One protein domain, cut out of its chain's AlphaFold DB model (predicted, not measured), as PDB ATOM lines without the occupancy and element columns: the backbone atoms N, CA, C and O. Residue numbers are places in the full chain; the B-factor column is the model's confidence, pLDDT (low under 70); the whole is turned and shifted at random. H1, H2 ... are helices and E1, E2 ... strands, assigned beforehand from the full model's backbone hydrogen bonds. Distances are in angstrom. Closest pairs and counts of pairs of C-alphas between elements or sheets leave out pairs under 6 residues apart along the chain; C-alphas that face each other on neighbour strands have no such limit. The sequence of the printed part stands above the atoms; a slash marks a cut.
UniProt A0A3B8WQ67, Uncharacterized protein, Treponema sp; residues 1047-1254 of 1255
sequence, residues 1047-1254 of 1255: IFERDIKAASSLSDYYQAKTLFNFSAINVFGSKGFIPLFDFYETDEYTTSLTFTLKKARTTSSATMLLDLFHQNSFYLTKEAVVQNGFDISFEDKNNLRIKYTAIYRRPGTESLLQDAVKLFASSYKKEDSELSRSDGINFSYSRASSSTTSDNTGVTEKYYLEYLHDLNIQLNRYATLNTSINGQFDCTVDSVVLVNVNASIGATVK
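AT A GLANCE: This is residues 1047 to 1254 of the 1255 residues of an uncharacterized protein of Treponema sp (UniProt A0A3B8WQ67). One large sheet of ten long antiparallel strands, E1 to E10 side by side in chain order, makes a curled and twisted wall, like part of a barrel left open between E1 and E10. One short helix, H1, sits past the strand ends in the excursion between E6 and E7, and only grazes the sheet. The printed part has 208 residues, with ten named strands and one named helix in the order E1 E2 E3 E4 E5 E6 H1 E7 E8 E9 E10, and the class is mostly strand. It is only just loose, close to extended, with a radius of gyration of the C-alphas of 24.6 A, and its elongated outline spans 80 by 48 by 31 A.

HOW THE PARTS SIT: The sheet holds E6, residues 1143 to 1155, and E7, residues 1178 to 1193, antiparallel at 176 degrees, with N 1148 and O 1187 2.8 A apart, within hydrogen-bond range. E7 forms a hairpin with E8, residues 1203 to 1220, where N 1184 and O 1212 are 2.7 A apart. E8 and E9, residues 1223 to 1236, form a hairpin with N 1213 and O 1229 at 2.8 A. E9 and the edge strand E10, residues 1241 to 1253, form another, with N 1230 and O 1246 at 2.8 A; E7 E8 E9 E10 are a meander, each strand the antiparallel neighbour of the one before. On the other side of E6 is E5, residues 1129 to 1140, with N 1133 and O 1149 at 2.8 A. E5 pairs with E4, residues 1110 to 1123, through N 1118 and O 1134 at 2.9 A. E4 pairs with E3, residues 1090 to 1104, through N 1096 and O 1117 at 2.8 A. E3 pairs with E2, residues 1058 to 1073, through N 1066 and O 1099 at 2.8 A. E2 pairs with the edge strand E1, residues 1047 to 1054, at 156 degrees, through N 1049 and O 1063 at 2.8 A; E1 E2 E3 E4 E5 E6 are the second meander. From edge to edge the strands' lines turn by 67 degrees and the way across the sheet by 93 degrees. E1 and E10 are apart. H1, residues 1160 to 1168, only grazes the sheet with its residues 1161 to 1165; its closest C-alphas to E8 are those of Gln 1162 and Ile 1217, 7.7 A apart. In H1 every O i to N i+4 pair is within hydrogen-bond range.

IN THESE COORDINATES: E8 is the longest strand by residues, 54.1 A from first to last C-alpha; E7 measures 49.7 A, E2 48.9 A and E3 47.5 A. E1 begins at C-alpha 1047 (7.654, -1.186, -35.864), H1 at C-alpha 1160 (37.292, -49.108, -35.136), and E10 ends at C-alpha 1253 (28.082, -46.573, -52.262).

THE WHOLE: The two C-alphas farthest apart are those of Thr 1106 and Ser 1170, 80.1 A. The printed part has no cut. The link from E2 to E3, residues 1074 to 1089, is long. Mean pLDDT of the printed part is 81.7; residues under 70 include 1194 to 1202 and 1168 to 1171.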
ATOM      1  N   ILE A1047       8.976  -0.953 -35.285       95.00
ATOM      2  CA  ILE A1047       7.654  -1.186 -35.864       95.00
ATOM      3  C   ILE A1047       6.602  -0.715 -34.863       95.00
ATOM      4  O   ILE A1047       6.634  -1.118 -33.702       95.00
ATOM      5  N   PHE A1048       5.670   0.113 -35.319       95.81
ATOM      6  CA  PHE A1048       4.470   0.487 -34.575       95.81
ATOM      7  C   PHE A1048       3.241   0.076 -35.366       95.81
ATOM      8  O   PHE A1048       3.106   0.459 -36.528       95.81
ATOM      9  N   GLU A1049       2.359  -0.678 -34.729       93.75
ATOM     10  CA  GLU A1049       1.183  -1.285 -35.337       93.75
ATOM     11  C   GLU A1049      -0.068  -0.984 -34.513       93.75
ATOM     12  O   GLU A1049      -0.018  -0.875 -33.283       93.75
ATOM     13  N   ARG A1050      -1.196  -0.817 -35.205       92.44
ATOM     14  CA  ARG A1050      -2.518  -0.755 -34.586       92.44
ATOM     15  C   ARG A1050      -3.504  -1.580 -35.395       92.44
ATOM     16  O   ARG A1050      -3.662  -1.329 -36.591       92.44
ATOM     17  N   ASP A1051      -4.216  -2.466 -34.708       91.12
ATOM     18  CA  ASP A1051      -5.186  -3.385 -35.296       91.12
ATOM     19  C   ASP A1051      -6.564  -3.182 -34.678       91.12
ATOM     20  O   ASP A1051      -6.759  -3.381 -33.478       91.12
ATOM     21  N   ILE A1052      -7.530  -2.802 -35.511       88.75
ATOM     22  CA  ILE A1052      -8.921  -2.583 -35.124       88.75
ATOM     23  C   ILE A1052      -9.794  -3.571 -35.890       88.75
ATOM     24  O   ILE A1052      -9.816  -3.551 -37.121       88.75
ATOM     25  N   LYS A1053     -10.574  -4.387 -35.183       87.50
ATOM     26  CA  LYS A1053     -11.571  -5.284 -35.781       87.50
ATOM     27  C   LYS A1053     -12.884  -5.182 -35.017       87.50
ATOM     28  O   LYS A1053     -12.923  -5.391 -33.805       87.50
ATOM     29  N   ALA A1054     -13.949  -4.867 -35.743       83.00
ATOM     30  CA  ALA A1054     -15.317  -4.833 -35.255       83.00
ATOM     31  C   ALA A1054     -16.086  -6.030 -35.826       83.00
ATOM     32  O   ALA A1054     -16.266  -6.127 -37.039       83.00
ATOM     33  N   ALA A1055     -16.505  -6.940 -34.949       78.25
ATOM     34  CA  ALA A1055     -17.365  -8.088 -35.247       78.25
ATOM     35  C   ALA A1055     -18.475  -8.148 -34.175       78.25
ATOM     36  O   ALA A1055     -18.985  -7.100 -33.779       78.25
ATOM     37  N   SER A1056     -18.800  -9.326 -33.620       67.75
ATOM     38  CA  SER A1056     -19.670  -9.417 -32.429       67.75
ATOM     39  C   SER A1056     -19.074  -8.735 -31.185       67.75
ATOM     40  O   SER A1056     -19.806  -8.383 -30.266       67.75
ATOM     41  N   SER A1057     -17.753  -8.522 -31.157       67.25
ATOM     42  CA  SER A1057     -17.069  -7.639 -30.209       67.25
ATOM     43  C   SER A1057     -16.076  -6.731 -30.937       67.25
ATOM     44  O   SER A1057     -15.565  -7.072 -32.007       67.25
ATOM     45  N   LEU A1058     -15.785  -5.572 -30.343       79.94
ATOM     46  CA  LEU A1058     -14.747  -4.658 -30.815       79.94
ATOM     47  C   LEU A1058     -13.398  -5.033 -30.195       79.94
ATOM     48  O   LEU A1058     -13.278  -5.166 -28.979       79.94
ATOM     49  N   SER A1059     -12.379  -5.143 -31.038       82.31
ATOM     50  CA  SER A1059     -10.977  -5.276 -30.646       82.31
ATOM     51  C   SER A1059     -10.166  -4.120 -31.230       82.31
ATOM     52  O   SER A1059     -10.384  -3.729 -32.373       82.31
ATOM     53  N   ASP A1060      -9.276  -3.545 -30.421       87.31
ATOM     54  CA  ASP A1060      -8.389  -2.429 -30.781       87.31
ATOM     55  C   ASP A1060      -7.078  -2.630 -30.011       87.31
ATOM     56  O   ASP A1060      -7.050  -2.496 -28.781       87.31
ATOM     57  N   TYR A1061      -6.024  -3.032 -30.715       86.50
ATOM     58  CA  TYR A1061      -4.718  -3.344 -30.145       86.50
ATOM     59  C   TYR A1061      -3.652  -2.401 -30.682       86.50
ATOM     60  O   TYR A1061      -3.634  -2.080 -31.864       86.50
ATOM     61  N   TYR A1062      -2.726  -2.023 -29.807       89.00
ATOM     62  CA  TYR A1062      -1.490  -1.334 -30.151       89.00
ATOM     63  C   TYR A1062      -0.317  -2.283 -29.950       89.00
ATOM     64  O   TYR A1062      -0.232  -2.959 -28.918       89.00
ATOM     65  N   GLN A1063       0.613  -2.284 -30.897       90.19
ATOM     66  CA  GLN A1063       1.835  -3.064 -30.821       90.19
ATOM     67  C   GLN A1063       3.052  -2.198 -31.149       90.19
ATOM     68  O   GLN A1063       3.045  -1.397 -32.081       90.19
ATOM     69  N   ALA A1064       4.114  -2.356 -30.367       92.75
ATOM     70  CA  ALA A1064       5.420  -1.778 -30.642       92.75
ATOM     71  C   ALA A1064       6.455  -2.900 -30.641       92.75
ATOM     72  O   ALA A1064       6.593  -3.615 -29.651       92.75
ATOM     73  N   LYS A1065       7.185  -3.059 -31.743       92.69
ATOM     74  CA  LYS A1065       8.205  -4.093 -31.903       92.69
ATOM     75  C   LYS A1065       9.538  -3.468 -32.280       92.69
ATOM     76  O   LYS A1065       9.613  -2.649 -33.190       92.69
ATOM     77  N   THR A1066      10.595  -3.857 -31.580       92.38
ATOM     78  CA  THR A1066      11.973  -3.448 -31.871       92.38
ATOM     79  C   THR A1066      12.825  -4.684 -32.101       92.38
ATOM     80  O   THR A1066      12.749  -5.623 -31.319       92.38
ATOM     81  N   LEU A1067      13.627  -4.691 -33.160       88.19
ATOM     82  CA  LEU A1067      14.556  -5.761 -33.512       88.19
ATOM     83  C   LEU A1067      15.959  -5.175 -33.648       88.19
ATOM     84  O   LEU A1067      16.125  -4.159 -34.320       88.19
ATOM     85  N   PHE A1068      16.959  -5.837 -33.077       90.75
ATOM     86  CA  PHE A1068      18.375  -5.526 -33.253       90.75
ATOM     87  C   PHE A1068      19.132  -6.779 -33.679       90.75
ATOM     88  O   PHE A1068      19.025  -7.808 -33.023       90.75
ATOM     89  N   ASN A1069      19.921  -6.670 -34.743       84.75
ATOM     90  CA  ASN A1069      20.810  -7.719 -35.227       84.75
ATOM     91  C   ASN A1069      22.257  -7.255 -35.082       84.75
ATOM     92  O   ASN A1069      22.576  -6.126 -35.460       84.75
ATOM     93  N   PHE A1070      23.108  -8.117 -34.548       88.88
ATOM     94  CA  PHE A1070      24.542  -7.909 -34.410       88.88
ATOM     95  C   PHE A1070      25.254  -9.086 -35.054       88.88
ATOM     96  O   PHE A1070      24.965 -10.232 -34.713       88.88
ATOM     97  N   SER A1071      26.205  -8.808 -35.934       85.69
ATOM     98  CA  SER A1071      27.037  -9.839 -36.534       85.69
ATOM     99  C   SER A1071      28.486  -9.378 -36.543       85.69
ATOM    100  O   SER A1071      28.792  -8.320 -37.099       85.69
ATOM    101  N   ALA A1072      29.373 -10.168 -35.946       87.44
ATOM    102  CA  ALA A1072      30.805  -9.912 -35.907       87.44
ATOM    103  C   ALA A1072      31.537 -11.087 -36.557       87.44
ATOM    104  O   ALA A1072      31.346 -12.234 -36.163       87.44
ATOM    105  N   ILE A1073      32.344 -10.807 -37.578       87.75
ATOM    106  CA  ILE A1073      33.028 -11.826 -38.382       87.75
ATOM    107  C   ILE A1073      34.533 -11.585 -38.292       87.75
ATOM    108  O   ILE A1073      34.999 -10.470 -38.536       87.75
ATOM    109  N   ASN A1074      35.273 -12.649 -37.998       86.62
ATOM    110  CA  ASN A1074      36.725 -12.738 -37.971       86.62
ATOM    111  C   ASN A1074      37.400 -11.701 -37.052       86.62
ATOM    112  O   ASN A1074      38.234 -10.899 -37.486       86.62
ATOM    113  N   VAL A1075      37.027 -11.696 -35.773       90.25
ATOM    114  CA  VAL A1075      37.467 -10.706 -34.787       90.25
ATOM    115  C   VAL A1075      38.627 -11.196 -33.923       90.25
ATOM    116  O   VAL A1075      39.572 -10.430 -33.762       90.25
ATOM    117  N   PHE A1076      38.583 -12.409 -33.369       94.12
ATOM    118  CA  PHE A1076      39.451 -12.844 -32.265       94.12
ATOM    119  C   PHE A1076      40.402 -14.014 -32.556       94.12
ATOM    120  O   PHE A1076      41.384 -14.180 -31.827       94.12
ATOM    121  N   GLY A1077      40.125 -14.827 -33.577       90.19
ATOM    122  CA  GLY A1077      40.967 -15.964 -33.963       90.19
ATOM    123  C   GLY A1077      42.353 -15.555 -34.462       90.19
ATOM    124  O   GLY A1077      42.625 -14.377 -34.691       90.19
ATOM    125  N   SER A1078      43.236 -16.524 -34.692       92.69
ATOM    126  CA  SER A1078      44.618 -16.275 -35.143       92.69
ATOM    127  C   SER A1078      44.724 -15.517 -36.478       92.69
ATOM    128  O   SER A1078      45.732 -14.854 -36.730       92.69
ATOM    129  N   LYS A1079      43.685 -15.572 -37.326       90.88
ATOM    130  CA  LYS A1079      43.547 -14.783 -38.569       90.88
ATOM    131  C   LYS A1079      42.561 -13.609 -38.433       90.88
ATOM    132  O   LYS A1079      42.220 -12.977 -39.437       90.88
ATOM    133  N   GLY A1080      42.093 -13.338 -37.218       86.38
ATOM    134  CA  GLY A1080      41.149 -12.280 -36.875       86.38
ATOM    135  C   GLY A1080      41.775 -10.890 -36.821       86.38
ATOM    136  O   GLY A1080      42.993 -10.719 -36.868       86.38
ATOM    137  N   PHE A1081      40.925  -9.869 -36.712       88.06
ATOM    138  CA  PHE A1081      41.361  -8.474 -36.583       88.06
ATOM    139  C   PHE A1081      42.178  -8.211 -35.299       88.06
ATOM    140  O   PHE A1081      43.129  -7.430 -35.321       88.06
ATOM    141  N   ILE A1082      41.818  -8.867 -34.188       89.69
ATOM    142  CA  ILE A1082      42.514  -8.856 -32.892       89.69
ATOM    143  C   ILE A1082      42.810 -10.312 -32.505       89.69
ATOM    144  O   ILE A1082      42.003 -10.909 -31.803       89.69
ATOM    145  N   PRO A1083      43.939 -10.905 -32.922       89.25
ATOM    146  CA  PRO A1083      44.235 -12.315 -32.669       89.25
ATOM    147  C   PRO A1083      44.527 -12.563 -31.180       89.25
ATOM    148  O   PRO A1083      45.673 -12.532 -30.739       89.25
ATOM    149  N   LEU A1084      43.472 -12.738 -30.382       92.44
ATOM    150  CA  LEU A1084      43.536 -13.026 -28.947       92.44
ATOM    151  C   LEU A1084      43.688 -14.524 -28.680       92.44
ATOM    152  O   LEU A1084      44.199 -14.903 -27.627       92.44
ATOM    153  N   PHE A1085      43.213 -15.363 -29.602       92.62
ATOM    154  CA  PHE A1085      43.170 -16.807 -29.434       92.62
ATOM    155  C   PHE A1085      43.846 -17.522 -30.600       92.62
ATOM    156  O   PHE A1085      43.412 -17.424 -31.746       92.62
ATOM    157  N   ASP A1086      44.856 -18.326 -30.277       90.62
ATOM    158  CA  ASP A1086      45.612 -19.095 -31.271       90.62
ATOM    159  C   ASP A1086      45.044 -20.506 -31.506       90.62
ATOM    160  O   ASP A1086      45.514 -21.228 -32.381       90.62
ATOM    161  N   PHE A1087      44.033 -20.923 -30.732       88.56
ATOM    162  CA  PHE A1087      43.446 -22.266 -30.834       88.56
ATOM    163  C   PHE A1087      42.383 -22.403 -31.943       88.56
ATOM    164  O   PHE A1087      41.863 -23.500 -32.148       88.56
ATOM    165  N   TYR A1088      42.068 -21.318 -32.664       93.06
ATOM    166  CA  TYR A1088      41.250 -21.336 -33.879       93.06
ATOM    167  C   TYR A1088      41.683 -20.262 -34.895       93.06
ATOM    168  O   TYR A1088      42.390 -19.310 -34.556       93.06
ATOM    169  N   GLU A1089      41.303 -20.424 -36.165       92.50
ATOM    170  CA  GLU A1089      41.670 -19.523 -37.263       92.50
ATOM    171  C   GLU A1089      40.767 -18.293 -37.346       92.50
ATOM    172  O   GLU A1089      41.262 -17.170 -37.286       92.50
ATOM    173  N   THR A1090      39.458 -18.502 -37.484       91.88
ATOM    174  CA  THR A1090      38.464 -17.432 -37.655       91.88
ATOM    175  C   THR A1090      37.242 -17.687 -36.780       91.88
ATOM    176  O   THR A1090      36.979 -18.817 -36.371       91.88
ATOM    177  N   ASP A1091      36.469 -16.644 -36.509       87.75
ATOM    178  CA  ASP A1091      35.238 -16.702 -35.717       87.75
ATOM    179  C   ASP A1091      34.087 -15.975 -36.411       87.75
ATOM    180  O   ASP A1091      34.302 -15.099 -37.247       87.75
ATOM    181  N   GLU A1092      32.861 -16.342 -36.059       85.19
ATOM    182  CA  GLU A1092      31.637 -15.658 -36.458       85.19
ATOM    183  C   GLU A1092      30.661 -15.633 -35.286       85.19
ATOM    184  O   GLU A1092      30.392 -16.652 -34.655       85.19
ATOM    185  N   TYR A1093      30.103 -14.461 -35.018       87.12
ATOM    186  CA  TYR A1093      29.147 -14.209 -33.952       87.12
ATOM    187  C   TYR A1093      27.895 -13.596 -34.557       87.12
ATOM    188  O   TYR A1093      28.003 -12.609 -35.280       87.12
ATOM    189  N   THR A1094      26.724 -14.125 -34.218       82.19
ATOM    190  CA  THR A1094      25.425 -13.609 -34.663       82.19
ATOM    191  C   THR A1094      24.501 -13.495 -33.461       82.19
ATOM    192  O   THR A1094      24.311 -14.468 -32.741       82.19
ATOM    193  N   THR A1095      23.897 -12.331 -33.249       83.69
ATOM    194  CA  THR A1095      22.942 -12.072 -32.166       83.69
ATOM    195  C   THR A1095      21.721 -11.349 -32.718       83.69
ATOM    196  O   THR A1095      21.865 -10.365 -33.437       83.69
ATOM    197  N   SER A1096      20.524 -11.787 -32.345       86.12
ATOM    198  CA  SER A1096      19.258 -11.117 -32.644       86.12
ATOM    199  C   SER A1096      18.481 -10.895 -31.351       86.12
ATOM    200  O   SER A1096      18.271 -11.831 -30.587       86.12
ATOM    201  N   LEU A1097      18.053  -9.661 -31.110       89.69
ATOM    202  CA  LEU A1097      17.271  -9.257 -29.945       89.69
ATOM    203  C   LEU A1097      15.958  -8.630 -30.415       89.69
ATOM    204  O   LEU A1097      15.979  -7.602 -31.092       89.69
ATOM    205  N   THR A1098      14.830  -9.215 -30.027       88.56
ATOM    206  CA  THR A1098      13.490  -8.706 -30.331       88.56
ATOM    207  C   THR A1098      12.763  -8.337 -29.049       88.56
ATOM    208  O   THR A1098      12.694  -9.120 -28.110       88.56
ATOM    209  N   PHE A1099      12.185  -7.145 -29.028       93.88
ATOM    210  CA  PHE A1099      11.310  -6.666 -27.970       93.88
ATOM    211  C   PHE A1099       9.941  -6.362 -28.564       93.88
ATOM    212  O   PHE A1099       9.849  -5.547 -29.481       93.88
ATOM    213  N   THR A1100       8.886  -6.975 -28.040       89.44
ATOM    214  CA  THR A1100       7.507  -6.739 -28.474       89.44
ATOM    215  C   THR A1100       6.658  -6.314 -27.287       89.44
ATOM    216  O   THR A1100       6.585  -7.013 -26.287       89.44
ATOM    217  N   LEU A1101       5.980  -5.179 -27.405       90.62
ATOM    218  CA  LEU A1101       4.991  -4.695 -26.451       90.62
ATOM    219  C   LEU A1101       3.622  -4.715 -27.126       90.62
ATOM    220  O   LEU A1101       3.464  -4.100 -28.179       90.62
ATOM    221  N   LYS A1102       2.634  -5.373 -26.519       86.81
ATOM    222  CA  LYS A1102       1.248  -5.426 -27.002       86.81
ATOM    223  C   LYS A1102       0.300  -4.913 -25.926       86.81
ATOM    224  O   LYS A1102       0.413  -5.282 -24.760       86.81
ATOM    225  N   LYS A1103      -0.652  -4.063 -26.304       84.75
ATOM    226  CA  LYS A1103      -1.628  -3.481 -25.380       84.75
ATOM    227  C   LYS A1103      -2.999  -3.365 -26.038       84.75
ATOM    228  O   LYS A1103      -3.115  -2.742 -27.090       84.75
ATOM    229  N   ALA A1104      -4.040  -3.904 -25.406       82.88
ATOM    230  CA  ALA A1104      -5.415  -3.631 -25.824       82.88
ATOM    231  C   ALA A1104      -5.830  -2.224 -25.380       82.88
ATOM    232  O   ALA A1104      -5.436  -1.752 -24.314       82.88
ATOM    233  N   ARG A1105      -6.664  -1.544 -26.165       78.12
ATOM    234  CA  ARG A1105      -7.160  -0.211 -25.806       78.12
ATOM    235  C   ARG A1105      -8.017  -0.214 -24.539       78.12
ATOM    236  O   ARG A1105      -7.972   0.746 -23.775       78.12
ATOM    237  N   THR A1106      -8.828  -1.253 -24.355       68.50
ATOM    238  CA  THR A1106      -9.820  -1.359 -23.274       68.50
ATOM    239  C   THR A1106      -9.220  -1.803 -21.941       68.50
ATOM    240  O   THR A1106      -9.867  -1.635 -20.909       68.50
ATOM    241  N   THR A1107      -7.991  -2.330 -21.933       67.94
ATOM    242  CA  THR A1107      -7.319  -2.832 -20.730       67.94
ATOM    243  C   THR A1107      -6.127  -1.959 -20.345       67.94
ATOM    244  O   THR A1107      -5.424  -1.392 -21.182       67.94
ATOM    245  N   SER A1108      -5.856  -1.861 -19.044       65.38
ATOM    246  CA  SER A1108      -4.658  -1.186 -18.531       65.38
ATOM    247  C   SER A1108      -3.390  -2.036 -18.681       65.38
ATOM    248  O   SER A1108      -2.302  -1.470 -18.788       65.38
ATOM    249  N   SER A1109      -3.527  -3.364 -18.724       70.44
ATOM    250  CA  SER A1109      -2.425  -4.326 -18.823       70.44
ATOM    251  C   SER A1109      -1.811  -4.361 -20.226       70.44
ATOM    252  O   SER A1109      -2.535  -4.381 -21.224       70.44
ATOM    253  N   ALA A1110      -0.479  -4.378 -20.294       76.81
ATOM    254  CA  ALA A1110       0.294  -4.589 -21.513       76.81
ATOM    255  C   ALA A1110       1.145  -5.851 -21.353       76.81
ATOM    256  O   ALA A1110       1.709  -6.081 -20.283       76.81
ATOM    257  N   THR A1111       1.243  -6.634 -22.418       81.75
ATOM    258  CA  THR A1111       2.081  -7.829 -22.487       81.75
ATOM    259  C   THR A1111       3.404  -7.465 -23.144       81.75
ATOM    260  O   THR A1111       3.432  -6.691 -24.106       81.75
ATOM    261  N   MET A1112       4.500  -8.008 -22.626       85.06
ATOM    262  CA  MET A1112       5.850  -7.781 -23.125       85.06
ATOM    263  C   MET A1112       6.472  -9.127 -23.476       85.06
ATOM    264  O   MET A1112       6.466 -10.017 -22.643       85.06
ATOM    265  N   LEU A1113       7.036  -9.254 -24.670       84.75
ATOM    266  CA  LEU A1113       7.780 -10.427 -25.113       84.75
ATOM    267  C   LEU A1113       9.213 -10.010 -25.456       84.75
ATOM    268  O   LEU A1113       9.429  -9.020 -26.163       84.75
ATOM    269  N   LEU A1114      10.180 -10.764 -24.943       89.62
ATOM    270  CA  LEU A1114      11.606 -10.612 -25.196       89.62
ATOM    271  C   LEU A1114      12.147 -11.896 -25.828       89.62
ATOM    272  O   LEU A1114      12.193 -12.925 -25.157       89.62
ATOM    273  N   ASP A1115      12.619 -11.805 -27.069       85.56
ATOM    274  CA  ASP A1115      13.310 -12.896 -27.756       85.56
ATOM    275  C   ASP A1115      14.793 -12.552 -27.937       85.56
ATOM    276  O   ASP A1115      15.139 -11.469 -28.414       85.56
ATOM    277  N   LEU A1116      15.679 -13.479 -27.592       88.12
ATOM    278  CA  LEU A1116      17.123 -13.366 -27.752       88.12
ATOM    279  C   LEU A1116      17.663 -14.634 -28.409       88.12
ATOM    280  O   LEU A1116      17.608 -15.711 -27.831       88.12
ATOM    281  N   PHE A1117      18.259 -14.481 -29.582       83.38
ATOM    282  CA  PHE A1117      19.012 -15.524 -30.264       83.38
ATOM    283  C   PHE A1117      20.484 -15.129 -30.317       83.38
ATOM    284  O   PHE A1117      20.804 -13.982 -30.630       83.38
ATOM    285  N   HIS A1118      21.385 -16.064 -30.044       85.56
ATOM    286  CA  HIS A1118      22.820 -15.856 -30.168       85.56
ATOM    287  C   HIS A1118      23.511 -17.127 -30.652       85.56
ATOM    288  O   HIS A1118      23.225 -18.211 -30.158       85.56
ATOM    289  N   GLN A1119      24.460 -16.995 -31.570       85.81
ATOM    290  CA  GLN A1119      25.272 -18.086 -32.087       85.81
ATOM    291  C   GLN A1119      26.721 -17.634 -32.251       85.81
ATOM    292  O   GLN A1119      26.997 -16.545 -32.749       85.81
ATOM    293  N   ASN A1120      27.635 -18.520 -31.884       86.31
ATOM    294  CA  ASN A1120      29.066 -18.424 -32.110       86.31
ATOM    295  C   ASN A1120      29.477 -19.573 -33.034       86.31
ATOM    296  O   ASN A1120      28.996 -20.696 -32.874       86.31
ATOM    297  N   SER A1121      30.383 -19.312 -33.967       82.69
ATOM    298  CA  SER A1121      31.061 -20.322 -34.777       82.69
ATOM    299  C   SER A1121      32.560 -20.056 -34.733       82.69
ATOM    300  O   SER A1121      33.006 -18.970 -35.077       82.69
ATOM    301  N   PHE A1122      33.340 -21.046 -34.318       92.06
ATOM    302  CA  PHE A1122      34.794 -21.019 -34.245       92.06
ATOM    303  C   PHE A1122      35.355 -22.000 -35.269       92.06
ATOM    304  O   PHE A1122      35.131 -23.208 -35.174       92.06
ATOM    305  N   TYR A1123      36.096 -21.495 -36.243       90.19
ATOM    306  CA  TYR A1123      36.712 -22.289 -37.298       90.19
ATOM    307  C   TYR A1123      38.147 -22.610 -36.882       90.19
ATOM    308  O   TYR A1123      39.030 -21.760 -36.984       90.19
ATOM    309  N   LEU A1124      38.385 -23.819 -36.369       92.06
ATOM    310  CA  LEU A1124      39.708 -24.261 -35.917       92.06
ATOM    311  C   LEU A1124      40.655 -24.484 -37.095       92.06
ATOM    312  O   LEU A1124      41.837 -24.174 -37.004       92.06
ATOM    313  N   THR A1125      40.117 -25.015 -38.192       86.75
ATOM    314  CA  THR A1125      40.753 -25.125 -39.511       86.75
ATOM    315  C   THR A1125      39.669 -24.983 -40.585       86.75
ATOM    316  O   THR A1125      38.489 -24.824 -40.269       86.75
ATOM    317  N   LYS A1126      40.031 -25.115 -41.867       78.25
ATOM    318  CA  LYS A1126      39.050 -25.195 -42.966       78.25
ATOM    319  C   LYS A1126      38.034 -26.344 -42.793       78.25
ATOM    320  O   LYS A1126      36.929 -26.258 -43.317       78.25
ATOM    321  N   GLU A1127      38.409 -27.405 -42.080       78.94
ATOM    322  CA  GLU A1127      37.647 -28.659 -41.969       78.94
ATOM    323  C   GLU A1127      37.118 -28.920 -40.546       78.94
ATOM    324  O   GLU A1127      36.299 -29.817 -40.352       78.94
ATOM    325  N   ALA A1128      37.565 -28.149 -39.547       87.62
ATOM    326  CA  ALA A1128      37.161 -28.294 -38.150       87.62
ATOM    327  C   ALA A1128      36.467 -27.030 -37.626       87.62
ATOM    328  O   ALA A1128      37.063 -25.953 -37.611       87.62
ATOM    329  N   VAL A1129      35.227 -27.170 -37.153       86.75
ATOM    330  CA  VAL A1129      34.370 -26.061 -36.709       86.75
ATOM    331  C   VAL A1129      33.640 -26.430 -35.420       86.75
ATOM    332  O   VAL A1129      33.004 -27.480 -35.345       86.75
ATOM    333  N   VAL A1130      33.690 -25.549 -34.423       89.00
ATOM    334  CA  VAL A1130      32.850 -25.603 -33.217       89.00
ATOM    335  C   VAL A1130      31.793 -24.513 -33.322       89.00
ATOM    336  O   VAL A1130      32.131 -23.350 -33.492       89.00
ATOM    337  N   GLN A1131      30.522 -24.860 -33.201       85.38
ATOM    338  CA  GLN A1131      29.411 -23.915 -33.176       85.38
ATOM    339  C   GLN A1131      28.663 -24.053 -31.860       85.38
ATOM    340  O   GLN A1131      28.453 -25.165 -31.391       85.38
ATOM    341  N   ASN A1132      28.231 -22.950 -31.265       81.12
ATOM    342  CA  ASN A1132      27.344 -22.994 -30.113       81.12
ATOM    343  C   ASN A1132      26.408 -21.792 -30.093       81.12
ATOM    344  O   ASN A1132      26.825 -20.669 -30.365       81.12
ATOM    345  N   GLY A1133      25.158 -22.003 -29.713       81.56
ATOM    346  CA  GLY A1133      24.165 -20.944 -29.665       81.56
ATOM    347  C   GLY A1133      23.081 -21.191 -28.636       81.56
ATOM    348  O   GLY A1133      22.948 -22.292 -28.110       81.56
ATOM    349  N   PHE A1134      22.323 -20.142 -28.343       82.88
ATOM    350  CA  PHE A1134      21.143 -20.201 -27.503       82.88
ATOM    351  C   PHE A1134      20.004 -19.343 -28.061       82.88
ATOM    352  O   PHE A1134      20.234 -18.340 -28.735       82.88
ATOM    353  N   ASP A1135      18.778 -19.743 -27.747       84.44
ATOM    354  CA  ASP A1135      17.520 -19.071 -28.083       84.44
ATOM    355  C   ASP A1135      16.703 -18.950 -26.794       84.44
ATOM    356  O   ASP A1135      16.459 -19.950 -26.118       84.44
ATOM    357  N   ILE A1136      16.341 -17.730 -26.412       85.31
ATOM    358  CA  ILE A1136      15.582 -17.423 -25.204       85.31
ATOM    359  C   ILE A1136      14.345 -16.623 -25.606       85.31
ATOM    360  O   ILE A1136      14.476 -15.599 -26.264       85.31
ATOM    361  N   SER A1137      13.168 -17.044 -25.154       89.81
ATOM    362  CA  SER A1137      11.893 -16.331 -25.315       89.81
ATOM    363  C   SER A1137      11.249 -16.171 -23.945       89.81
ATOM    364  O   SER A1137      11.008 -17.168 -23.266       89.81
ATOM    365  N   PHE A1138      10.961 -14.941 -23.534       88.31
ATOM    366  CA  PHE A1138      10.372 -14.622 -22.234       88.31
ATOM    367  C   PHE A1138       9.194 -13.662 -22.393       88.31
ATOM    368  O   PHE A1138       9.364 -12.569 -22.933       88.31
ATOM    369  N   GLU A1139       8.030 -14.044 -21.877       83.44
ATOM    370  CA  GLU A1139       6.830 -13.198 -21.854       83.44
ATOM    371  C   GLU A1139       6.493 -12.750 -20.424       83.44
ATOM    372  O   GLU A1139       6.336 -11.563 -20.133       83.44
ATOM    373  N   ASP A1140       6.456 -13.701 -19.491       80.81
ATOM    374  CA  ASP A1140       6.229 -13.444 -18.074       80.81
ATOM    375  C   ASP A1140       6.842 -14.555 -17.197       80.81
ATOM    376  O   ASP A1140       7.540 -15.451 -17.669       80.81
ATOM    377  N   LYS A1141       6.582 -14.511 -15.882       78.50
ATOM    378  CA  LYS A1141       7.109 -15.492 -14.911       78.50
ATOM    379  C   LYS A1141       6.717 -16.958 -15.193       78.50
ATOM    380  O   LYS A1141       7.397 -17.867 -14.705       78.50
ATOM    381  N   ASN A1142       5.630 -17.176 -15.929       81.06
ATOM    382  CA  ASN A1142       5.043 -18.474 -16.243       81.06
ATOM    383  C   ASN A1142       5.309 -18.908 -17.697       81.06
ATOM    384  O   ASN A1142       5.027 -20.056 -18.025       81.06
ATOM    385  N   ASN A1143       5.867 -18.030 -18.537       82.19
ATOM    386  CA  ASN A1143       6.088 -18.264 -19.963       82.19
ATOM    387  C   ASN A1143       7.544 -17.930 -20.344       82.19
ATOM    388  O   ASN A1143       7.900 -16.774 -20.592       82.19
ATOM    389  N   LEU A1144       8.396 -18.964 -20.358       87.56
ATOM    390  CA  LEU A1144       9.835 -18.887 -20.646       87.56
ATOM    391  C   LEU A1144      10.280 -20.106 -21.457       87.56
ATOM    392  O   LEU A1144      10.010 -21.241 -21.078       87.56
ATOM    393  N   ARG A1145      11.046 -19.893 -22.525       89.75
ATOM    394  CA  ARG A1145      11.703 -20.952 -23.295       89.75
ATOM    395  C   ARG A1145      13.183 -20.639 -23.442       89.75
ATOM    396  O   ARG A1145      13.533 -19.511 -23.759       89.75
ATOM    397  N   ILE A1146      14.030 -21.638 -23.235       88.06
ATOM    398  CA  ILE A1146      15.478 -21.579 -23.425       88.06
ATOM    399  C   ILE A1146      15.878 -22.789 -24.262       88.06
ATOM    400  O   ILE A1146      15.539 -23.915 -23.914       88.06
ATOM    401  N   LYS A1147      16.614 -22.587 -25.349       88.25
ATOM    402  CA  LYS A1147      17.280 -23.644 -26.114       88.25
ATOM    403  C   LYS A1147      18.765 -23.338 -26.174       88.25
ATOM    404  O   LYS A1147      19.140 -22.178 -26.290       88.25
ATOM    405  N   TYR A1148      19.599 -24.361 -26.109       88.19
ATOM    406  CA  TYR A1148      21.039 -24.279 -26.285       88.19
ATOM    407  C   TYR A1148      21.490 -25.416 -27.195       88.19
ATOM    408  O   TYR A1148      21.083 -26.557 -27.002       88.19
ATOM    409  N   THR A1149      22.351 -25.115 -28.157       82.19
ATOM    410  CA  THR A1149      22.925 -26.103 -29.071       82.19
ATOM    411  C   THR A1149      24.427 -25.897 -29.131       82.19
ATOM    412  O   THR A1149      24.882 -24.763 -29.257       82.19
ATOM    413  N   ALA A1150      25.199 -26.976 -29.080       83.94
ATOM    414  CA  ALA A1150      26.634 -26.984 -29.334       83.94
ATOM    415  C   ALA A1150      26.973 -28.108 -30.313       83.94
ATOM    416  O   ALA A1150      26.538 -29.234 -30.121       83.94
ATOM    417  N   ILE A1151      27.737 -27.815 -31.361       86.88
ATOM    418  CA  ILE A1151      28.115 -28.754 -32.417       86.88
ATOM    419  C   ILE A1151      29.622 -28.657 -32.634       86.88
ATOM    420  O   ILE A1151      30.158 -27.564 -32.780       86.88
ATOM    421  N   TYR A1152      30.314 -29.787 -32.713       91.94
ATOM    422  CA  TYR A1152      31.722 -29.861 -33.071       91.94
ATOM    423  C   TYR A1152      31.935 -30.790 -34.261       91.94
ATOM    424  O   TYR A1152      31.865 -32.012 -34.135       91.94
ATOM    425  N   ARG A1153      32.253 -30.201 -35.414       88.69
ATOM    426  CA  ARG A1153      32.618 -30.911 -36.642       88.69
ATOM    427  C   ARG A1153      34.130 -30.930 -36.799       88.69
ATOM    428  O   ARG A1153      34.776 -29.902 -36.617       88.69
ATOM    429  N   ARG A1154      34.703 -32.084 -37.137       91.44
ATOM    430  CA  ARG A1154      36.149 -32.241 -37.348       91.44
ATOM    431  C   ARG A1154      36.471 -33.360 -38.337       91.44
ATOM    432  O   ARG A1154      35.719 -34.335 -38.392       91.44
ATOM    433  N   PRO A1155      37.616 -33.301 -39.034       86.25
ATOM    434  CA  PRO A1155      38.203 -34.498 -39.611       86.25
ATOM    435  C   PRO A1155      38.596 -35.441 -38.467       86.25
ATOM    436  O   PRO A1155      39.051 -35.001 -37.408       86.25
ATOM    437  N   GLY A1156      38.382 -36.738 -38.633       79.62
ATOM    438  CA  GLY A1156      38.833 -37.729 -37.665       79.62
ATOM    439  C   GLY A1156      40.043 -38.500 -38.181       79.62
ATOM    440  O   GLY A1156      40.282 -38.588 -39.380       79.62
ATOM    441  N   THR A1157      40.821 -39.043 -37.253       72.75
ATOM    442  CA  THR A1157      42.106 -39.681 -37.563       72.75
ATOM    443  C   THR A1157      42.008 -41.200 -37.644       72.75
ATOM    444  O   THR A1157      42.660 -41.805 -38.485       72.75
ATOM    445  N   GLU A1158      41.192 -41.824 -36.788       73.94
ATOM    446  CA  GLU A1158      41.024 -43.278 -36.727       73.94
ATOM    447  C   GLU A1158      39.591 -43.667 -36.324       73.94
ATOM    448  O   GLU A1158      38.883 -42.920 -35.629       73.94
ATOM    449  N   SER A1159      39.159 -44.858 -36.742       79.44
ATOM    450  CA  SER A1159      37.918 -45.505 -36.307       79.44
ATOM    451  C   SER A1159      38.067 -47.026 -36.243       79.44
ATOM    452  O   SER A1159      38.653 -47.632 -37.139       79.44
ATOM    453  N   LEU A1160      37.434 -47.648 -35.241       74.81
ATOM    454  CA  LEU A1160      37.292 -49.108 -35.136       74.81
ATOM    455  C   LEU A1160      36.635 -49.720 -36.382       74.81
ATOM    456  O   LEU A1160      36.903 -50.867 -36.728       74.81
ATOM    457  N   LEU A1161      35.807 -48.948 -37.089       75.62
ATOM    458  CA  LEU A1161      35.163 -49.394 -38.321       75.62
ATOM    459  C   LEU A1161      36.134 -49.432 -39.504       75.62
ATOM    460  O   LEU A1161      36.003 -50.310 -40.346       75.62
ATOM    461  N   GLN A1162      37.150 -48.561 -39.553       76.38
ATOM    462  CA  GLN A1162      38.226 -48.693 -40.547       76.38
ATOM    463  C   GLN A1162      39.033 -49.977 -40.307       76.38
ATOM    464  O   GLN A1162      39.439 -50.645 -41.257       76.38
ATOM    465  N   ASP A1163      39.244 -50.348 -39.039       75.06
ATOM    466  CA  ASP A1163      39.883 -51.618 -38.678       75.06
ATOM    467  C   ASP A1163      39.015 -52.826 -39.033       75.06
ATOM    468  O   ASP A1163      39.526 -53.798 -39.589       75.06
ATOM    469  N   ALA A1164      37.701 -52.740 -38.809       72.56
ATOM    470  CA  ALA A1164      36.757 -53.762 -39.246       72.56
ATOM    471  C   ALA A1164      36.757 -53.917 -40.775       72.56
ATOM    472  O   ALA A1164      36.865 -55.032 -41.272       72.56
ATOM    473  N   VAL A1165      36.735 -52.822 -41.541       74.00
ATOM    474  CA  VAL A1165      36.793 -52.868 -43.015       74.00
ATOM    475  C   VAL A1165      38.071 -53.545 -43.507       74.00
ATOM    476  O   VAL A1165      38.011 -54.346 -44.435       74.00
ATOM    477  N   LYS A1166      39.218 -53.310 -42.859       72.88
ATOM    478  CA  LYS A1166      40.484 -53.979 -43.198       72.88
ATOM    479  C   LYS A1166      40.434 -55.504 -43.007       72.88
ATOM    480  O   LYS A1166      41.147 -56.218 -43.711       72.88
ATOM    481  N   LEU A1167      39.600 -56.008 -42.089       71.94
ATOM    482  CA  LEU A1167      39.388 -57.450 -41.901       71.94
ATOM    483  C   LEU A1167      38.634 -58.081 -43.080       71.94
ATOM    484  O   LEU A1167      38.891 -59.237 -43.408       71.94
ATOM    485  N   PHE A1168      37.741 -57.329 -43.729       65.12
ATOM    486  CA  PHE A1168      36.904 -57.823 -44.830       65.12
ATOM    487  C   PHE A1168      37.437 -57.456 -46.224       65.12
ATOM    488  O   PHE A1168      37.167 -58.164 -47.191       65.12
ATOM    489  N   ALA A1169      38.236 -56.393 -46.339       69.69
ATOM    490  CA  ALA A1169      38.840 -55.922 -47.579       69.69
ATOM    491  C   ALA A1169      40.358 -55.776 -47.409       69.69
ATOM    492  O   ALA A1169      40.871 -54.720 -47.047       69.69
ATOM    493  N   SER A1170      41.105 -56.840 -47.709       65.94
ATOM    494  CA  SER A1170      42.567 -56.888 -47.536       65.94
ATOM    495  C   SER A1170      43.345 -55.887 -48.405       65.94
ATOM    496  O   SER A1170      44.492 -55.568 -48.094       65.94
ATOM    497  N   SER A1171      42.724 -55.364 -49.470       68.50
ATOM    498  CA  SER A1171      43.263 -54.305 -50.332       68.50
ATOM    499  C   SER A1171      43.022 -52.884 -49.808       68.50
ATOM    500  O   SER A1171      43.561 -51.940 -50.384       68.50
ATOM    501  N   TYR A1172      42.216 -52.706 -48.756       75.75
ATOM    502  CA  TYR A1172      41.933 -51.399 -48.165       75.75
ATOM    503  C   TYR A1172      43.155 -50.855 -47.409       75.75
ATOM    504  O   TYR A1172      43.712 -51.517 -46.525       75.75
ATOM    505  N   LYS A1173      43.552 -49.622 -47.734       75.19
ATOM    506  CA  LYS A1173      44.567 -48.860 -47.003       75.19
ATOM    507  C   LYS A1173      43.894 -47.715 -46.259       75.19
ATOM    508  O   LYS A1173      43.176 -46.927 -46.862       75.19
ATOM    509  N   LYS A1174      44.174 -47.591 -44.958       72.50
ATOM    510  CA  LYS A1174      43.643 -46.499 -44.121       72.50
ATOM    511  C   LYS A1174      43.999 -45.109 -44.669       72.50
ATOM    512  O   LYS A1174      43.209 -44.184 -44.534       72.50
ATOM    513  N   GLU A1175      45.165 -44.996 -45.305       74.56
ATOM    514  CA  GLU A1175      45.698 -43.766 -45.910       74.56
ATOM    515  C   GLU A1175      44.825 -43.208 -47.049       74.56
ATOM    516  O   GLU A1175      44.873 -42.010 -47.300       74.56
ATOM    517  N   ASP A1176      44.022 -44.053 -47.708       73.00
ATOM    518  CA  ASP A1176      43.192 -43.676 -48.864       73.00
ATOM    519  C   ASP A1176      41.762 -43.256 -48.467       73.00
ATOM    520  O   ASP A1176      40.934 -42.984 -49.338       73.00
ATOM    521  N   SER A1177      41.449 -43.226 -47.163       76.44
ATOM    522  CA  SER A1177      40.113 -42.885 -46.656       76.44
ATOM    523  C   SER A1177      40.056 -41.538 -45.950       76.44
ATOM    524  O   SER A1177      40.924 -41.222 -45.138       76.44
ATOM    525  N   GLU A1178      38.986 -40.786 -46.200       84.44
ATOM    526  CA  GLU A1178      38.691 -39.527 -45.514       84.44
ATOM    527  C   GLU A1178      37.636 -39.759 -44.436       84.44
ATOM    528  O   GLU A1178      36.630 -40.433 -44.656       84.44
ATOM    529  N   LEU A1179      37.862 -39.221 -43.241       88.31
ATOM    530  CA  LEU A1179      37.004 -39.470 -42.090       88.31
ATOM    531  C   LEU A1179      36.574 -38.142 -41.475       88.31
ATOM    532  O   LEU A1179      37.402 -37.274 -41.216       88.31
ATOM    533  N   SER A1180      35.279 -37.989 -41.212       88.56
ATOM    534  CA  SER A1180      34.706 -36.806 -40.566       88.56
ATOM    535  C   SER A1180      33.814 -37.207 -39.395       88.56
ATOM    536  O   SER A1180      33.149 -38.241 -39.423       88.56
ATOM    537  N   ARG A1181      33.845 -36.404 -38.334       90.19
ATOM    538  CA  ARG A1181      33.059 -36.586 -37.112       90.19
ATOM    539  C   ARG A1181      32.268 -35.322 -36.816       90.19
ATOM    540  O   ARG A1181      32.795 -34.222 -36.983       90.19
ATOM    541  N   SER A1182      31.043 -35.485 -36.339       89.88
ATOM    542  CA  SER A1182      30.203 -34.408 -35.823       89.88
ATOM    543  C   SER A1182      29.647 -34.830 -34.472       89.88
ATOM    544  O   SER A1182      28.971 -35.842 -34.383       89.88
ATOM    545  N   ASP A1183      29.934 -34.067 -33.425       88.38
ATOM    546  CA  ASP A1183      29.305 -34.236 -32.113       88.38
ATOM    547  C   ASP A1183      28.345 -33.072 -31.874       88.38
ATOM    548  O   ASP A1183      28.685 -31.935 -32.188       88.38
ATOM    549  N   GLY A1184      27.161 -33.331 -31.335       88.25
ATOM    550  CA  GLY A1184      26.126 -32.341 -31.061       88.25
ATOM    551  C   GLY A1184      25.554 -32.515 -29.659       88.25
ATOM    552  O   GLY A1184      25.339 -33.634 -29.214       88.25
ATOM    553  N   ILE A1185      25.298 -31.414 -28.962       88.12
ATOM    554  CA  ILE A1185      24.539 -31.380 -27.713       88.12
ATOM    555  C   ILE A1185      23.426 -30.357 -27.886       88.12
ATOM    556  O   ILE A1185      23.708 -29.187 -28.142       88.12
ATOM    557  N   ASN A1186      22.179 -30.781 -27.711       86.06
ATOM    558  CA  ASN A1186      21.015 -29.907 -27.673       86.06
ATOM    559  C   ASN A1186      20.405 -29.952 -26.275       86.06
ATOM    560  O   ASN A1186      20.165 -31.021 -25.734       86.06
ATOM    561  N   PHE A1187      20.122 -28.796 -25.697       91.25
ATOM    562  CA  PHE A1187      19.392 -28.655 -24.447       91.25
ATOM    563  C   PHE A1187      18.202 -27.731 -24.679       91.25
ATOM    564  O   PHE A1187      18.335 -26.699 -25.337       91.25
ATOM    565  N   SER A1188      17.041 -28.056 -24.120       90.38
ATOM    566  CA  SER A1188      15.949 -27.098 -24.027       90.38
ATOM    567  C   SER A1188      15.206 -27.178 -22.705       90.38
ATOM    568  O   SER A1188      15.049 -28.242 -22.113       90.38
ATOM    569  N   TYR A1189      14.756 -26.016 -22.257       91.69
ATOM    570  CA  TYR A1189      13.886 -25.823 -21.118       91.69
ATOM    571  C   TYR A1189      12.692 -24.986 -21.567       91.69
ATOM    572  O   TYR A1189      12.865 -23.961 -22.230       91.69
ATOM    573  N   SER A1190      11.481 -25.391 -21.204       89.19
ATOM    574  CA  SER A1190      10.289 -24.579 -21.442       89.19
ATOM    575  C   SER A1190       9.349 -24.615 -20.254       89.19
ATOM    576  O   SER A1190       9.048 -25.690 -19.742       89.19
ATOM    577  N   ARG A1191       8.839 -23.448 -19.882       87.19
ATOM    578  CA  ARG A1191       7.766 -23.237 -18.922       87.19
ATOM    579  C   ARG A1191       6.612 -22.549 -19.647       87.19
ATOM    580  O   ARG A1191       6.845 -21.515 -20.274       87.19
ATOM    581  N   ALA A1192       5.412 -23.119 -19.578       81.81
ATOM    582  CA  ALA A1192       4.222 -22.563 -20.221       81.81
ATOM    583  C   ALA A1192       2.977 -22.716 -19.337       81.81
ATOM    584  O   ALA A1192       2.752 -23.778 -18.747       81.81
ATOM    585  N   SER A1193       2.154 -21.667 -19.258       74.81
ATOM    586  CA  SER A1193       0.851 -21.706 -18.579       74.81
ATOM    587  C   SER A1193      -0.273 -22.141 -19.518       74.81
ATOM    588  O   SER A1193      -0.365 -21.640 -20.636       74.81
ATOM    589  N   SER A1194      -1.179 -23.001 -19.047       48.66
ATOM    590  CA  SER A1194      -2.299 -23.525 -19.847       48.66
ATOM    591  C   SER A1194      -3.591 -22.685 -19.820       48.66
ATOM    592  O   SER A1194      -4.577 -23.081 -20.441       48.66
ATOM    593  N   SER A1195      -3.640 -21.532 -19.133       38.97
ATOM    594  CA  SER A1195      -4.861 -20.709 -19.061       38.97
ATOM    595  C   SER A1195      -4.613 -19.195 -19.088       38.97
ATOM    596  O   SER A1195      -3.631 -18.687 -18.551       38.97
ATOM    597  N   THR A1196      -5.556 -18.477 -19.705       35.59
ATOM    598  CA  THR A1196      -5.647 -17.009 -19.799       35.59
ATOM    599  C   THR A1196      -6.472 -16.369 -18.672       35.59
ATOM    600  O   THR A1196      -6.758 -15.174 -18.722       35.59
ATOM    601  N   THR A1197      -6.862 -17.124 -17.640       37.00
ATOM    602  CA  THR A1197      -7.639 -16.611 -16.498       37.00
ATOM    603  C   THR A1197      -6.850 -16.764 -15.206       37.00
ATOM    604  O   THR A1197      -6.360 -17.844 -14.889       37.00
ATOM    605  N   SER A1198      -6.750 -15.666 -14.462       39.50
ATOM    606  CA  SER A1198      -5.796 -15.394 -13.383       39.50
ATOM    607  C   SER A1198      -5.822 -16.317 -12.160       39.50
ATOM    608  O   SER A1198      -4.961 -16.155 -11.297       39.50
ATOM    609  N   ASP A1199      -6.743 -17.279 -12.067       38.69
ATOM    610  CA  ASP A1199      -7.135 -17.813 -10.757       38.69
ATOM    611  C   ASP A1199      -6.873 -19.318 -10.546       38.69
ATOM    612  O   ASP A1199      -7.124 -19.821  -9.456       38.69
ATOM    613  N   ASN A1200      -6.279 -20.038 -11.508       43.78
ATOM    614  CA  ASN A1200      -5.594 -21.311 -11.223       43.78
ATOM    615  C   ASN A1200      -4.687 -21.694 -12.406       43.78
ATOM    616  O   ASN A1200      -5.159 -22.139 -13.452       43.78
ATOM    617  N   THR A1201      -3.379 -21.451 -12.283       47.50
ATOM    618  CA  THR A1201      -2.415 -21.651 -13.381       47.50
ATOM    619  C   THR A1201      -1.687 -22.980 -13.212       47.50
ATOM    620  O   THR A1201      -0.732 -23.078 -12.448       47.50
ATOM    621  N   GLY A1202      -2.120 -24.007 -13.947       60.59
ATOM    622  CA  GLY A1202      -1.265 -25.162 -14.209       60.59
ATOM    623  C   GLY A1202      -0.092 -24.704 -15.075       60.59
ATOM    624  O   GLY A1202      -0.294 -24.244 -16.201       60.59
ATOM    625  N   VAL A1203       1.121 -24.758 -14.533       73.88
ATOM    626  CA  VAL A1203       2.354 -24.413 -15.247       73.88
ATOM    627  C   VAL A1203       3.054 -25.716 -15.600       73.88
ATOM    628  O   VAL A1203       3.416 -26.477 -14.712       73.88
ATOM    629  N   THR A1204       3.228 -25.985 -16.892       81.69
ATOM    630  CA  THR A1204       3.973 -27.162 -17.355       81.69
ATOM    631  C   THR A1204       5.432 -26.784 -17.566       81.69
ATOM    632  O   THR A1204       5.724 -25.825 -18.283       81.69
ATOM    633  N   GLU A1205       6.345 -27.551 -16.974       87.94
ATOM    634  CA  GLU A1205       7.784 -27.429 -17.200       87.94
ATOM    635  C   GLU A1205       8.308 -28.641 -17.967       87.94
ATOM    636  O   GLU A1205       7.993 -29.778 -17.622       87.94
ATOM    637  N   LYS A1206       9.126 -28.403 -18.994       90.19
ATOM    638  CA  LYS A1206       9.764 -29.451 -19.794       90.19
ATOM    639  C   LYS A1206      11.263 -29.233 -19.889       90.19
ATOM    640  O   LYS A1206      11.709 -28.100 -20.073       90.19
ATOM    641  N   TYR A1207      12.008 -30.327 -19.808       91.38
ATOM    642  CA  TYR A1207      13.451 -30.402 -19.979       91.38
ATOM    643  C   TYR A1207      13.760 -31.417 -21.074       91.38
ATOM    644  O   TYR A1207      13.298 -32.551 -21.011       91.38
ATOM    645  N   TYR A1208      14.576 -31.024 -22.042       90.88
ATOM    646  CA  TYR A1208      15.051 -31.894 -23.109       90.88
ATOM    647  C   TYR A1208      16.568 -31.785 -23.204       90.88
ATOM    648  O   TYR A1208      17.111 -30.679 -23.201       90.88
ATOM    649  N   LEU A1209      17.251 -32.917 -23.297       90.81
ATOM    650  CA  LEU A1209      18.681 -33.007 -23.540       90.81
ATOM    651  C   LEU A1209      18.926 -34.078 -24.599       90.81
ATOM    652  O   LEU A1209      18.438 -35.194 -24.481       90.81
ATOM    653  N   GLU A1210      19.723 -33.762 -25.603       91.50
ATOM    654  CA  GLU A1210      20.093 -34.685 -26.662       91.50
ATOM    655  C   GLU A1210      21.591 -34.602 -26.928       91.50
ATOM    656  O   GLU A1210      22.169 -33.516 -26.972       91.50
ATOM    657  N   TYR A1211      22.205 -35.764 -27.114       92.00
ATOM    658  CA  TYR A1211      23.569 -35.935 -27.574       92.00
ATOM    659  C   TYR A1211      23.558 -36.669 -28.913       92.00
ATOM    660  O   TYR A1211      23.026 -37.771 -29.011       92.00
ATOM    661  N   LEU A1212      24.198 -36.087 -29.919       88.88
ATOM    662  CA  LEU A1212      24.337 -36.630 -31.265       88.88
ATOM    663  C   LEU A1212      25.816 -36.888 -31.547       88.88
ATOM    664  O   LEU A1212      26.655 -36.022 -31.321       88.88
ATOM    665  N   HIS A1213      26.140 -38.055 -32.079       90.06
ATOM    666  CA  HIS A1213      27.449 -38.375 -32.627       90.06
ATOM    667  C   HIS A1213      27.265 -38.937 -34.025       90.06
ATOM    668  O   HIS A1213      26.644 -39.982 -34.161       90.06
ATOM    669  N   ASP A1214      27.865 -38.310 -35.027       88.81
ATOM    670  CA  ASP A1214      27.940 -38.815 -36.392       88.81
ATOM    671  C   ASP A1214      29.397 -39.033 -36.791       88.81
ATOM    672  O   ASP A1214      30.286 -38.223 -36.506       88.81
ATOM    673  N   LEU A1215      29.645 -40.125 -37.499       88.62
ATOM    674  CA  LEU A1215      30.938 -40.495 -38.046       88.62
ATOM    675  C   LEU A1215      30.742 -40.957 -39.490       88.62
ATOM    676  O   LEU A1215      30.097 -41.971 -39.732       88.62
ATOM    677  N   ASN A1216      31.353 -40.241 -40.433       88.44
ATOM    678  CA  ASN A1216      31.362 -40.603 -41.846       88.44
ATOM    679  C   ASN A1216      32.785 -40.979 -42.269       88.44
ATOM    680  O   ASN A1216      33.732 -40.236 -42.013       88.44
ATOM    681  N   ILE A1217      32.936 -42.135 -42.908       87.19
ATOM    682  CA  ILE A1217      34.202 -42.724 -43.342       87.19
ATOM    683  C   ILE A1217      34.110 -42.968 -44.842       87.19
ATOM    684  O   ILE A1217      33.577 -43.984 -45.286       87.19
ATOM    685  N   GLN A1218      34.642 -42.054 -45.634       85.88
ATOM    686  CA  GLN A1218      34.774 -42.223 -47.069       85.88
ATOM    687  C   GLN A1218      35.924 -43.192 -47.352       85.88
ATOM    688  O   GLN A1218      37.093 -42.835 -47.270       85.88
ATOM    689  N   LEU A1219      35.594 -44.443 -47.655       80.56
ATOM    690  CA  LEU A1219      36.551 -45.512 -47.932       80.56
ATOM    691  C   LEU A1219      37.291 -45.309 -49.260       80.56
ATOM    692  O   LEU A1219      38.428 -45.752 -49.394       80.56
ATOM    693  N   ASN A1220      36.627 -44.696 -50.243       77.12
ATOM    694  CA  ASN A1220      37.180 -44.259 -51.525       77.12
ATOM    695  C   ASN A1220      36.188 -43.285 -52.200       77.12
ATOM    696  O   ASN A1220      35.148 -42.953 -51.629       77.12
ATOM    697  N   ARG A1221      36.453 -42.854 -53.444       73.56
ATOM    698  CA  ARG A1221      35.537 -41.969 -54.199       73.56
ATOM    699  C   ARG A1221      34.112 -42.519 -54.378       73.56
ATOM    700  O   ARG A1221      33.219 -41.745 -54.690       73.56
ATOM    701  N   TYR A1222      33.928 -43.821 -54.183       71.00
ATOM    702  CA  TYR A1222      32.696 -44.551 -54.436       71.00
ATOM    703  C   TYR A1222      31.990 -45.067 -53.183       71.00
ATOM    704  O   TYR A1222      30.862 -45.511 -53.281       71.00
ATOM    705  N   ALA A1223      32.606 -45.077 -52.003       73.94
ATOM    706  CA  ALA A1223      32.015 -45.728 -50.833       73.94
ATOM    707  C   ALA A1223      32.249 -44.911 -49.568       73.94
ATOM    708  O   ALA A1223      33.384 -44.561 -49.259       73.94
ATOM    709  N   THR A1224      31.179 -44.646 -48.821       82.81
ATOM    710  CA  THR A1224      31.187 -43.939 -47.536       82.81
ATOM    711  C   THR A1224      30.403 -44.741 -46.505       82.81
ATOM    712  O   THR A1224      29.252 -45.082 -46.743       82.81
ATOM    713  N   LEU A1225      31.001 -45.063 -45.363       82.88
ATOM    714  CA  LEU A1225      30.293 -45.616 -44.207       82.88
ATOM    715  C   LEU A1225      29.826 -44.472 -43.313       82.88
ATOM    716  O   LEU A1225      30.639 -43.625 -42.967       82.88
ATOM    717  N   ASN A1226      28.568 -44.479 -42.897       85.75
ATOM    718  CA  ASN A1226      28.001 -43.479 -41.999       85.75
ATOM    719  C   ASN A1226      27.530 -44.187 -40.732       85.75
ATOM    720  O   ASN A1226      26.807 -45.175 -40.812       85.75
ATOM    721  N   THR A1227      27.909 -43.702 -39.560       82.19
ATOM    722  CA  THR A1227      27.400 -44.214 -38.285       82.19
ATOM    723  C   THR A1227      26.929 -43.079 -37.419       82.19
ATOM    724  O   THR A1227      27.630 -42.072 -37.340       82.19
ATOM    725  N   SER A1228      25.813 -43.275 -36.727       84.94
ATOM    726  CA  SER A1228      25.307 -42.305 -35.771       84.94
ATOM    727  C   SER A1228      24.976 -42.945 -34.427       84.94
ATOM    728  O   SER A1228      24.590 -44.110 -34.355       84.94
ATOM    729  N   ILE A1229      25.146 -42.184 -33.351       86.88
ATOM    730  CA  ILE A1229      24.657 -42.498 -32.009       86.88
ATOM    731  C   ILE A1229      23.904 -41.264 -31.527       86.88
ATOM    732  O   ILE A1229      24.466 -40.175 -31.480       86.88
ATOM    733  N   ASN A1230      22.643 -41.440 -31.159       85.38
ATOM    734  CA  ASN A1230      21.786 -40.407 -30.610       85.38
ATOM    735  C   ASN A1230      21.289 -40.851 -29.231       85.38
ATOM    736  O   ASN A1230      20.679 -41.910 -29.119       85.38
ATOM    737  N   GLY A1231      21.548 -40.061 -28.193       86.62
ATOM    738  CA  GLY A1231      20.957 -40.225 -26.869       86.62
ATOM    739  C   GLY A1231      20.055 -39.040 -26.552       86.62
ATOM    740  O   GLY A1231      20.535 -37.915 -26.516       86.62
ATOM    741  N   GLN A1232      18.778 -39.286 -26.278       88.62
ATOM    742  CA  GLN A1232      17.775 -38.277 -25.945       88.62
ATOM    743  C   GLN A1232      17.225 -38.512 -24.536       88.62
ATOM    744  O   GLN A1232      16.993 -39.647 -24.120       88.62
ATOM    745  N   PHE A1233      16.989 -37.421 -23.822       89.25
ATOM    746  CA  PHE A1233      16.328 -37.347 -22.530       89.25
ATOM    747  C   PHE A1233      15.235 -36.281 -22.629       89.25
ATOM    748  O   PHE A1233      15.540 -35.128 -22.926       89.25
ATOM    749  N   ASP A1234      13.985 -36.651 -22.374       87.50
ATOM    750  CA  ASP A1234      12.837 -35.741 -22.304       87.50
ATOM    751  C   ASP A1234      12.130 -35.946 -20.960       87.50
ATOM    752  O   ASP A1234      11.872 -37.073 -20.541       87.50
ATOM    753  N   CYS A1235      11.858 -34.860 -20.249       86.69
ATOM    754  CA  CYS A1235      11.223 -34.869 -18.944       86.69
ATOM    755  C   CYS A1235      10.215 -33.730 -18.863       86.69
ATOM    756  O   CYS A1235      10.588 -32.556 -18.856       86.69
ATOM    757  N   THR A1236       8.939 -34.073 -18.702       85.69
ATOM    758  CA  THR A1236       7.912 -33.118 -18.274       85.69
ATOM    759  C   THR A1236       7.733 -33.249 -16.760       85.69
ATOM    760  O   THR A1236       7.506 -34.350 -16.264       85.69
ATOM    761  N   VAL A1237       7.885 -32.147 -16.017       76.69
ATOM    762  CA  VAL A1237       7.738 -32.135 -14.550       76.69
ATOM    763  C   VAL A1237       6.334 -32.613 -14.183       76.69
ATOM    764  O   VAL A1237       5.365 -32.227 -14.833       76.69
ATOM    765  N   ASP A1238       6.253 -33.489 -13.181       71.25
ATOM    766  CA  ASP A1238       5.032 -34.184 -12.748       71.25
ATOM    767  C   ASP A1238       4.410 -35.115 -13.814       71.25
ATOM    768  O   ASP A1238       3.228 -35.450 -13.759       71.25
ATOM    769  N   SER A1239       5.212 -35.564 -14.787       72.56
ATOM    770  CA  SER A1239       4.807 -36.492 -15.849       72.56
ATOM    771  C   SER A1239       5.935 -37.482 -16.210       72.56
ATOM    772  O   SER A1239       6.822 -37.763 -15.404       72.56
ATOM    773  N   VAL A1240       5.868 -38.079 -17.404       62.94
ATOM    774  CA  VAL A1240       6.750 -39.157 -17.872       62.94
ATOM    775  C   VAL A1240       8.143 -38.629 -18.231       62.94
ATOM    776  O   VAL A1240       8.295 -37.573 -18.849       62.94
ATOM    777  N   VAL A1241       9.161 -39.414 -17.869       75.56
ATOM    778  CA  VAL A1241      10.555 -39.241 -18.294       75.56
ATOM    779  C   VAL A1241      10.861 -40.268 -19.380       75.56
ATOM    780  O   VAL A1241      10.736 -41.470 -19.145       75.56
ATOM    781  N   LEU A1242      11.281 -39.808 -20.555       73.69
ATOM    782  CA  LEU A1242      11.702 -40.646 -21.673       73.69
ATOM    783  C   LEU A1242      13.220 -40.571 -21.833       73.69
ATOM    784  O   LEU A1242      13.792 -39.487 -21.932       73.69
ATOM    785  N   VAL A1243      13.867 -41.732 -21.910       80.88
ATOM    786  CA  VAL A1243      15.275 -41.852 -22.301       80.88
ATOM    787  C   VAL A1243      15.343 -42.749 -23.526       80.88
ATOM    788  O   VAL A1243      14.937 -43.907 -23.460       80.88
ATOM    789  N   ASN A1244      15.845 -42.222 -24.638       75.88
ATOM    790  CA  ASN A1244      15.990 -42.954 -25.891       75.88
ATOM    791  C   ASN A1244      17.464 -42.988 -26.299       75.88
ATOM    792  O   ASN A1244      18.154 -41.977 -26.218       75.88
ATOM    793  N   VAL A1245      17.953 -44.146 -26.735       77.00
ATOM    794  CA  VAL A1245      19.287 -44.284 -27.321       77.00
ATOM    795  C   VAL A1245      19.151 -45.032 -28.638       77.00
ATOM    796  O   VAL A1245      18.829 -46.216 -28.652       77.00
ATOM    797  N   ASN A1246      19.443 -44.348 -29.739       76.62
ATOM    798  CA  ASN A1246      19.443 -44.911 -31.081       76.62
ATOM    799  C   ASN A1246      20.871 -44.956 -31.611       76.62
ATOM    800  O   ASN A1246      21.580 -43.954 -31.583       76.62
ATOM    801  N   ALA A1247      21.294 -46.103 -32.130       76.50
ATOM    802  CA  ALA A1247      22.555 -46.234 -32.845       76.50
ATOM    803  C   ALA A1247      22.277 -46.773 -34.246       76.50
ATOM    804  O   ALA A1247      21.503 -47.716 -34.404       76.50
ATOM    805  N   SER A1248      22.905 -46.187 -35.261       73.06
ATOM    806  CA  SER A1248      22.763 -46.619 -36.647       73.06
ATOM    807  C   SER A1248      24.122 -46.801 -37.313       73.06
ATOM    808  O   SER A1248      25.086 -46.085 -37.031       73.06
ATOM    809  N   ILE A1249      24.199 -47.787 -38.203       75.94
ATOM    810  CA  ILE A1249      25.319 -47.995 -39.115       75.94
ATOM    811  C   ILE A1249      24.761 -48.159 -40.524       75.94
ATOM    812  O   ILE A1249      23.869 -48.964 -40.776       75.94
ATOM    813  N   GLY A1250      25.280 -47.363 -41.443       75.69
ATOM    814  CA  GLY A1250      24.889 -47.324 -42.836       75.69
ATOM    815  C   GLY A1250      26.108 -47.231 -43.740       75.69
ATOM    816  O   GLY A1250      27.217 -46.909 -43.317       75.69
ATOM    817  N   ALA A1251      25.896 -47.525 -45.015       70.81
ATOM    818  CA  ALA A1251      26.892 -47.376 -46.058       70.81
ATOM    819  C   ALA A1251      26.216 -46.753 -47.277       70.81
ATOM    820  O   ALA A1251      25.149 -47.203 -47.690       70.81
ATOM    821  N   THR A1252      26.839 -45.733 -47.845       74.19
ATOM    822  CA  THR A1252      26.474 -45.119 -49.115       74.19
ATOM    823  C   THR A1252      27.551 -45.483 -50.123       74.19
ATOM    824  O   THR A1252      28.697 -45.054 -49.984       74.19
ATOM    825  N   VAL A1253      27.199 -46.274 -51.132       58.22
ATOM    826  CA  VAL A1253      28.082 -46.573 -52.262       58.22
ATOM    827  C   VAL A1253      27.543 -45.814 -53.475       58.22
ATOM    828  O   VAL A1253      26.405 -46.030 -53.864       58.22
ATOM    829  N   LYS A1254      28.327 -44.878 -54.006       51.34
ATOM    830  CA  LYS A1254      28.057 -44.082 -55.211       51.34
ATOM    831  C   LYS A1254      28.985 -44.596 -56.310       51.34
ATOM    832  O   LYS A1254      30.177 -44.665 -56.046       51.34
TER     833      LYS A1254